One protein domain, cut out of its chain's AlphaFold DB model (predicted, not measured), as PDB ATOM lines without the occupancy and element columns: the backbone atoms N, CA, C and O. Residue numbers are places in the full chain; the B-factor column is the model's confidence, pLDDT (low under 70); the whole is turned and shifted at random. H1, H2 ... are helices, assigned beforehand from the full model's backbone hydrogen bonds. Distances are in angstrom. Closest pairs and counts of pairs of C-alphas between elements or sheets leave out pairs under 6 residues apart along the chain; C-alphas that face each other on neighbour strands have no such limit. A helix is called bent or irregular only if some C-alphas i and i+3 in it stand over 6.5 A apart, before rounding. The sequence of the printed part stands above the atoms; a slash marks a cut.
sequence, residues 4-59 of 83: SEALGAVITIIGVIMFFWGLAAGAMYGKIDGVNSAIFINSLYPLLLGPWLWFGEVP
ATOM      1  N   SER A   4      30.458  13.135   0.171       72.75
ATOM      2  CA  SER A   4      31.227  14.080   0.984       72.75
ATOM      3  C   SER A   4      31.914  13.449   2.201       72.75
ATOM      4  O   SER A   4      33.044  13.814   2.502       72.75
ATOM      5  N   GLU A   5      31.289  12.471   2.861       78.44
ATOM      6  CA  GLU A   5      31.860  11.787   4.031       78.44
ATOM      7  C   GLU A   5      33.014  10.866   3.626       78.44
ATOM      8  O   GLU A   5      34.042  10.816   4.297       78.44
ATOM      9  N   ALA A   6      32.868  10.163   2.497       81.56
ATOM     10  CA  ALA A   6      33.925   9.313   1.951       81.56
ATOM     11  C   ALA A   6      35.139  10.145   1.499       81.56
ATOM     12  O   ALA A   6      36.277   9.785   1.791       81.56
ATOM     13  N   LEU A   7      34.899  11.289   0.847       84.31
ATOM     14  CA  LEU A   7      35.941  12.264   0.512       84.31
ATOM     15  C   LEU A   7      36.618  12.828   1.763       84.31
ATOM     16  O   LEU A   7      37.844  12.878   1.815       84.31
ATOM     17  N   GLY A   8      35.835  13.197   2.779       84.94
ATOM     18  CA  GLY A   8      36.346  13.662   4.065       84.94
ATOM     19  C   GLY A   8      37.280  12.643   4.711       84.94
ATOM     20  O   GLY A   8      38.410  12.986   5.039       84.94
ATOM     21  N   ALA A   9      36.868  11.374   4.786       83.88
ATOM     22  CA  ALA A   9      37.688  10.294   5.331       83.88
ATOM     23  C   ALA A   9      39.006  10.101   4.558       83.88
ATOM     24  O   ALA A   9      40.068   9.989   5.170       83.88
ATOM     25  N   VAL A  10      38.969  10.118   3.221       88.00
ATOM     26  CA  VAL A  10      40.178  10.003   2.384       88.00
ATOM     27  C   VAL A  10      41.123  11.183   2.616       88.00
ATOM     28  O   VAL A  10      42.320  10.981   2.819       88.00
ATOM     29  N   ILE A  11      40.594  12.409   2.648       87.69
ATOM     30  CA  ILE A  11      41.377  13.624   2.910       87.69
ATOM     31  C   ILE A  11      41.986  13.577   4.317       87.69
ATOM     32  O   ILE A  11      43.165  13.891   4.474       87.69
ATOM     33  N   THR A  12      41.233  13.126   5.326       86.81
ATOM     34  CA  THR A  12      41.749  12.929   6.687       86.81
ATOM     35  C   THR A  12      42.902  11.935   6.697       86.81
ATOM     36  O   THR A  12      43.946  12.235   7.267       86.81
ATOM     37  N   ILE A  13      42.748  10.771   6.057       87.81
ATOM     38  CA  ILE A  13      43.786   9.732   6.017       87.81
ATOM     39  C   ILE A  13      45.057  10.269   5.354       87.81
ATOM     40  O   ILE A  13      46.144  10.128   5.914       87.81
ATOM     41  N   ILE A  14      44.931  10.941   4.207       87.88
ATOM     42  CA  ILE A  14      46.070  11.560   3.516       87.88
ATOM     43  C   ILE A  14      46.734  12.609   4.415       87.88
ATOM     44  O   ILE A  14      47.955  12.608   4.559       87.88
ATOM     45  N   GLY A  15      45.946  13.467   5.067       85.00
ATOM     46  CA  GLY A  15      46.460  14.486   5.979       85.00
ATOM     47  C   GLY A  15      47.226  13.897   7.161       85.00
ATOM     48  O   GLY A  15      48.327  14.352   7.464       85.00
ATOM     49  N   VAL A  16      46.693  12.842   7.780       86.69
ATOM     50  CA  VAL A  16      47.359  12.111   8.868       86.69
ATOM     51  C   VAL A  16      48.686  11.525   8.385       86.69
ATOM     52  O   VAL A  16      49.711  11.736   9.031       86.69
ATOM     53  N   ILE A  17      48.702  10.855   7.229       87.25
ATOM     54  CA  ILE A  17      49.926  10.268   6.666       87.25
ATOM     55  C   ILE A  17      50.977  11.351   6.415       87.25
ATOM     56  O   ILE A  17      52.119  11.208   6.847       87.25
ATOM     57  N   MET A  18      50.603  12.458   5.767       85.12
ATOM     58  CA  MET A  18      51.532  13.553   5.469       85.12
ATOM     59  C   MET A  18      52.081  14.211   6.739       85.12
ATOM     60  O   MET A  18      53.265  14.550   6.796       85.12
ATOM     61  N   PHE A  19      51.248  14.367   7.766       84.75
ATOM     62  CA  PHE A  19      51.654  14.955   9.038       84.75
ATOM     63  C   PHE A  19      52.675  14.088   9.765       84.75
ATOM     64  O   PHE A  19      53.742  14.576  10.148       84.75
ATOM     65  N   PHE A  20      52.384  12.793   9.910       83.69
ATOM     66  CA  PHE A  20      53.309  11.854  10.538       83.69
ATOM     67  C   PHE A  20      54.581  11.674   9.717       83.69
ATOM     68  O   PHE A  20      55.653  11.560  10.303       83.69
ATOM     69  N   TRP A  21      54.500  11.728   8.388       80.62
ATOM     70  CA  TRP A  21      55.678  11.708   7.527       80.62
ATOM     71  C   TRP A  21      56.580  12.921   7.764       80.62
ATOM     72  O   TRP A  21      57.778  12.766   7.992       80.62
ATOM     73  N   GLY A  22      56.013  14.132   7.770       78.88
ATOM     74  CA  GLY A  22      56.762  15.357   8.056       78.88
ATOM     75  C   GLY A  22      57.382  15.349   9.458       78.88
ATOM     76  O   GLY A  22      58.531  15.759   9.628       78.88
ATOM     77  N   LEU A  23      56.652  14.830  10.451       82.12
ATOM     78  CA  LEU A  23      57.131  14.692  11.827       82.12
ATOM     79  C   LEU A  23      58.258  13.654  11.945       82.12
ATOM     80  O   LEU A  23      59.287  13.936  12.554       82.12
ATOM     81  N   ALA A  24      58.090  12.475  11.340       82.69
ATOM     82  CA  ALA A  24      59.075  11.398  11.347       82.69
ATOM     83  C   ALA A  24      60.355  11.800  10.606       82.69
ATOM     84  O   ALA A  24      61.449  11.578  11.116       82.69
ATOM     85  N   ALA A  25      60.230  12.465   9.454       79.81
ATOM     86  CA  ALA A  25      61.368  13.042   8.750       79.81
ATOM     87  C   ALA A  25      62.081  14.084   9.629       79.81
ATOM     88  O   ALA A  25      63.297  14.031   9.791       79.81
ATOM     89  N   GLY A  26      61.328  14.979  10.274       77.50
ATOM     90  CA  GLY A  26      61.875  15.939  11.232       77.50
ATOM     91  C   GLY A  26      62.658  15.290  12.375       77.50
ATOM     92  O   GLY A  26      63.744  15.753  12.719       77.50
ATOM     93  N   ALA A  27      62.122  14.202  12.933       81.69
ATOM     94  CA  ALA A  27      62.743  13.452  14.018       81.69
ATOM     95  C   ALA A  27      64.008  12.704  13.569       81.69
ATOM     96  O   ALA A  27      65.016  12.749  14.268       81.69
ATOM     97  N   MET A  28      63.988  12.056  12.398       80.88
ATOM     98  CA  MET A  28      65.142  11.311  11.875       80.88
ATOM     99  C   MET A  28      66.309  12.223  11.495       80.88
ATOM    100  O   MET A  28      67.461  11.888  11.756       80.88
ATOM    101  N   TYR A  29      66.027  13.377  10.887       77.00
ATOM    102  CA  TYR A  29      67.067  14.298  10.423       77.00
ATOM    103  C   TYR A  29      67.471  15.342  11.477       77.00
ATOM    104  O   TYR A  29      68.337  16.174  11.208       77.00
ATOM    105  N   GLY A  30      66.847  15.326  12.662       74.62
ATOM    106  CA  GLY A  30      67.102  16.274  13.753       74.62
ATOM    107  C   GLY A  30      66.708  17.725  13.444       74.62
ATOM    108  O   GLY A  30      66.998  18.621  14.235       74.62
ATOM    109  N   LYS A  31      66.068  17.976  12.296       71.94
ATOM    110  CA  LYS A  31      65.617  19.296  11.845       71.94
ATOM    111  C   LYS A  31      64.468  19.175  10.849       71.94
ATOM    112  O   LYS A  31      64.429  18.261  10.025       71.94
ATOM    113  N   ILE A  32      63.549  20.134  10.905       68.38
ATOM    114  CA  ILE A  32      62.438  20.271   9.958       68.38
ATOM    115  C   ILE A  32      62.783  21.429   9.013       68.38
ATOM    116  O   ILE A  32      62.463  22.575   9.307       68.38
ATOM    117  N   ASP A  33      63.439  21.124   7.890       69.56
ATOM    118  CA  ASP A  33      63.869  22.117   6.893       69.56
ATOM    119  C   ASP A  33      63.345  21.809   5.482       69.56
ATOM    120  O   ASP A  33      63.072  20.659   5.123       69.56
ATOM    121  N   GLY A  34      63.216  22.865   4.670       77.62
ATOM    122  CA  GLY A  34      62.901  22.788   3.242       77.62
ATOM    123  C   GLY A  34      61.587  22.068   2.921       77.62
ATOM    124  O   GLY A  34      60.514  22.448   3.383       77.62
ATOM    125  N   VAL A  35      61.664  21.018   2.103       76.19
ATOM    126  CA  VAL A  35      60.488  20.271   1.620       76.19
ATOM    127  C   VAL A  35      59.723  19.603   2.771       76.19
ATOM    128  O   VAL A  35      58.495  19.569   2.748       76.19
ATOM    129  N   ASN A  36      60.409  19.149   3.824       76.19
ATOM    130  CA  ASN A  36      59.766  18.478   4.960       76.19
ATOM    131  C   ASN A  36      58.944  19.447   5.821       76.19
ATOM    132  O   ASN A  36      57.877  19.076   6.311       76.19
ATOM    133  N   SER A  37      59.398  20.697   5.972       73.31
ATOM    134  CA  SER A  37      58.631  21.734   6.674       73.31
ATOM    135  C   SER A  37      57.386  22.130   5.882       73.31
ATOM    136  O   SER A  37      56.305  22.249   6.458       73.31
ATOM    137  N   ALA A  38      57.508  22.231   4.555       74.88
ATOM    138  CA  ALA A  38      56.380  22.476   3.667       74.88
ATOM    139  C   ALA A  38      55.362  21.326   3.706       74.88
ATOM    140  O   ALA A  38      54.169  21.591   3.809       74.88
ATOM    141  N   ILE A  39      55.802  20.062   3.679       78.44
ATOM    142  CA  ILE A  39      54.914  18.893   3.810       78.44
ATOM    143  C   ILE A  39      54.197  18.917   5.160       78.44
ATOM    144  O   ILE A  39      52.979  18.760   5.216       78.44
ATOM    145  N   PHE A  40      54.934  19.173   6.241       79.06
ATOM    146  CA  PHE A  40      54.366  19.239   7.581       79.06
ATOM    147  C   PHE A  40      53.318  20.357   7.702       79.06
ATOM    148  O   PHE A  40      52.222  20.118   8.201       79.06
ATOM    149  N   ILE A  41      53.604  21.569   7.222       80.75
ATOM    150  CA  ILE A  41      52.647  22.687   7.280       80.75
ATOM    151  C   ILE A  41      51.443  22.411   6.375       80.75
ATOM    152  O   ILE A  41      50.306  22.564   6.814       80.75
ATOM    153  N   ASN A  42      51.671  21.951   5.142       80.31
ATOM    154  CA  ASN A  42      50.588  21.673   4.203       80.31
ATOM    155  C   ASN A  42      49.695  20.514   4.651       80.31
ATOM    156  O   ASN A  42      48.521  20.509   4.304       80.31
ATOM    157  N   SER A  43      50.207  19.578   5.455       83.00
ATOM    158  CA  SER A  43      49.408  18.495   6.041       83.00
ATOM    159  C   SER A  43      48.343  18.986   7.028       83.00
ATOM    160  O   SER A  43      47.344  18.299   7.235       83.00
ATOM    161  N   LEU A  44      48.497  20.192   7.593       81.62
ATOM    162  CA  LEU A  44      47.520  20.763   8.524       81.62
ATOM    163  C   LEU A  44      46.189  21.088   7.834       81.62
ATOM    164  O   LEU A  44      45.139  20.956   8.456       81.62
ATOM    165  N   TYR A  45      46.211  21.457   6.550       84.75
ATOM    166  CA  TYR A  45      44.994  21.722   5.780       84.75
ATOM    167  C   TYR A  45      44.098  20.484   5.663       84.75
ATOM    168  O   TYR A  45      42.981  20.547   6.165       84.75
ATOM    169  N   PRO A  46      44.535  19.348   5.085       84.94
ATOM    170  CA  PRO A  46      43.715  18.142   5.013       84.94
ATOM    171  C   PRO A  46      43.392  17.565   6.397       84.94
ATOM    172  O   PRO A  46      42.314  17.005   6.577       84.94
ATOM    173  N   LEU A  47      44.260  17.759   7.397       84.25
ATOM    174  CA  LEU A  47      43.959  17.406   8.785       84.25
ATOM    175  C   LEU A  47      42.774  18.191   9.360       84.25
ATOM    176  O   LEU A  47      42.033  17.635  10.158       84.25
ATOM    177  N   LEU A  48      42.562  19.446   8.958       85.56
ATOM    178  CA  LEU A  48      41.393  20.240   9.358       85.56
ATOM    179  C   LEU A  48      40.182  19.985   8.448       85.56
ATOM    180  O   LEU A  48      39.068  19.794   8.928       85.56
ATOM    181  N   LEU A  49      40.402  19.969   7.134       85.62
ATOM    182  CA  LEU A  49      39.354  19.884   6.115       85.62
ATOM    183  C   LEU A  49      38.715  18.495   6.052       85.62
ATOM    184  O   LEU A  49      37.511  18.388   5.854       85.62
ATOM    185  N   GLY A  50      39.503  17.436   6.247       86.06
ATOM    186  CA  GLY A  50      39.027  16.057   6.214       86.06
ATOM    187  C   GLY A  50      37.994  15.764   7.307       86.06
ATOM    188  O   GLY A  50      36.864  15.415   6.972       86.06
ATOM    189  N   PRO A  51      38.315  15.962   8.604       84.31
ATOM    190  CA  PRO A  51      37.358  15.757   9.689       84.31
ATOM    191  C   PRO A  51      36.143  16.670   9.576       84.31
ATOM    192  O   PRO A  51      35.034  16.224   9.836       84.31
ATOM    193  N   TRP A  52      36.324  17.907   9.108       86.75
ATOM    194  CA  TRP A  52      35.203  18.809   8.859       86.75
ATOM    195  C   TRP A  52      34.261  18.289   7.762       86.75
ATOM    196  O   TRP A  52      33.048  18.329   7.927       86.75
ATOM    197  N   LEU A  53      34.792  17.736   6.669       85.31
ATOM    198  CA  LEU A  53      33.985  17.108   5.616       85.31
ATOM    199  C   LEU A  53      33.377  15.765   6.044       85.31
ATOM    200  O   LEU A  53      32.321  15.383   5.540       85.31
ATOM    201  N   TRP A  54      34.042  15.042   6.947       82.06
ATOM    202  CA  TRP A  54      33.618  13.718   7.395       82.06
ATOM    203  C   TRP A  54      32.577  13.782   8.519       82.06
ATOM    204  O   TRP A  54      31.546  13.121   8.438       82.06
ATOM    205  N   PHE A  55      32.823  14.595   9.543       83.50
ATOM    206  CA  PHE A  55      32.002  14.702  10.751       83.50
ATOM    207  C   PHE A  55      31.206  16.011  10.831       83.50
ATOM    208  O   PHE A  55      30.397  16.177  11.738       83.50
ATOM    209  N   GLY A  56      31.427  16.959   9.914       82.50
ATOM    210  CA  GLY A  56      30.849  18.307   9.989       82.50
ATOM    211  C   GLY A  56      31.571  19.233  10.975       82.50
ATOM    212  O   GLY A  56      31.293  20.431  11.015       82.50
ATOM    213  N   GLU A  57      32.521  18.705  11.750       85.62
ATOM    214  CA  GLU A  57      33.262  19.432  12.774       85.62
ATOM    215  C   GLU A  57      34.745  19.047  12.797       85.62
ATOM    216  O   GLU A  57      35.148  17.949  12.411       85.62
ATOM    217  N   VAL A  58      35.580  19.978  13.257       86.62
ATOM    218  CA  VAL A  58      37.005  19.725  13.482       86.62
ATOM    219  C   VAL A  58      37.196  19.287  14.936       86.62
ATOM    220  O   VAL A  58      36.777  20.024  15.833       86.62
ATOM    221  N   PRO A  59      37.888  18.165  15.206       85.88
ATOM    222  CA  PRO A  59      38.200  17.738  16.563       85.88
ATOM    223  C   PRO A  59      38.874  18.854  17.369       85.88
ATOM    224  O   PRO A  59      39.864  19.450  16.938       85.88
TER     225      PRO A  59
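AT A GLANCE: This is residues 4 to 59 of the 83 residues of an uncharacterized protein of Desulfurococcus mucosus (strain ATCC 35584 / DSM 2162 / JCM 9187 / O7/1) (UniProt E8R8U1). This is a long helical hairpin: two long helices, H1 and H2, side by side along most of their length and running opposite ways, with a short loop at one end joining them. The helices make the long axis, and the last residues, 56 to 59, make a short tail beyond H2. The printed part has 56 residues with two named helices, H1 then H2, and no named strand; its class is all helix. It is only just compact, close to loose, with a radius of gyration of the C-alphas of 12.2 A, and its outline is a rod spanning 37 by 17 by 12 A.

IN THESE COORDINATES: Find C-alpha 4 at (31.227, 14.080, 0.984); there H1 begins, residues 4 to 28, and it runs 35.7 A to C-alpha 28 at (65.142, 11.311, 11.875). Watch x rise along it. After residues 29 to 34, look for C-alpha 35 at (60.488, 20.271, 1.620), where H2, residues 35 to 55, begins; it runs 30.4 A to C-alpha 55 at (32.002, 14.702, 10.751). H2 is neither bent nor irregular, but only just: C-alphas 48 and 51 are 6.0 A apart.

HOW THE PARTS SIT: H1 and H2 touch, with 56 pairs of C-alphas within 8 A. Look at Thr 12 and Gly 50 for their closest C-alphas, 4.2 A apart. The two form a helical hairpin, at a shallow tilt of 28 degrees, opposite ways, and their centres are 6.7 A apart. In H1 every O i to N i+4 pair is within hydrogen-bond range; in H2 13 of 17 are.

THE WHOLE: The two C-alphas farthest apart are those of Ser 4 and Gly 30, at 38.1 A, while the first and last printed C-alphas, of Ser 4 and Pro 59, are 17.5 A apart. The printed part has no cut, and the link from H1 to H2, six residues, is short. In the B-factor column the mean pLDDT of the printed part is 81.7; look at residues 32 to 33 for the two under 70.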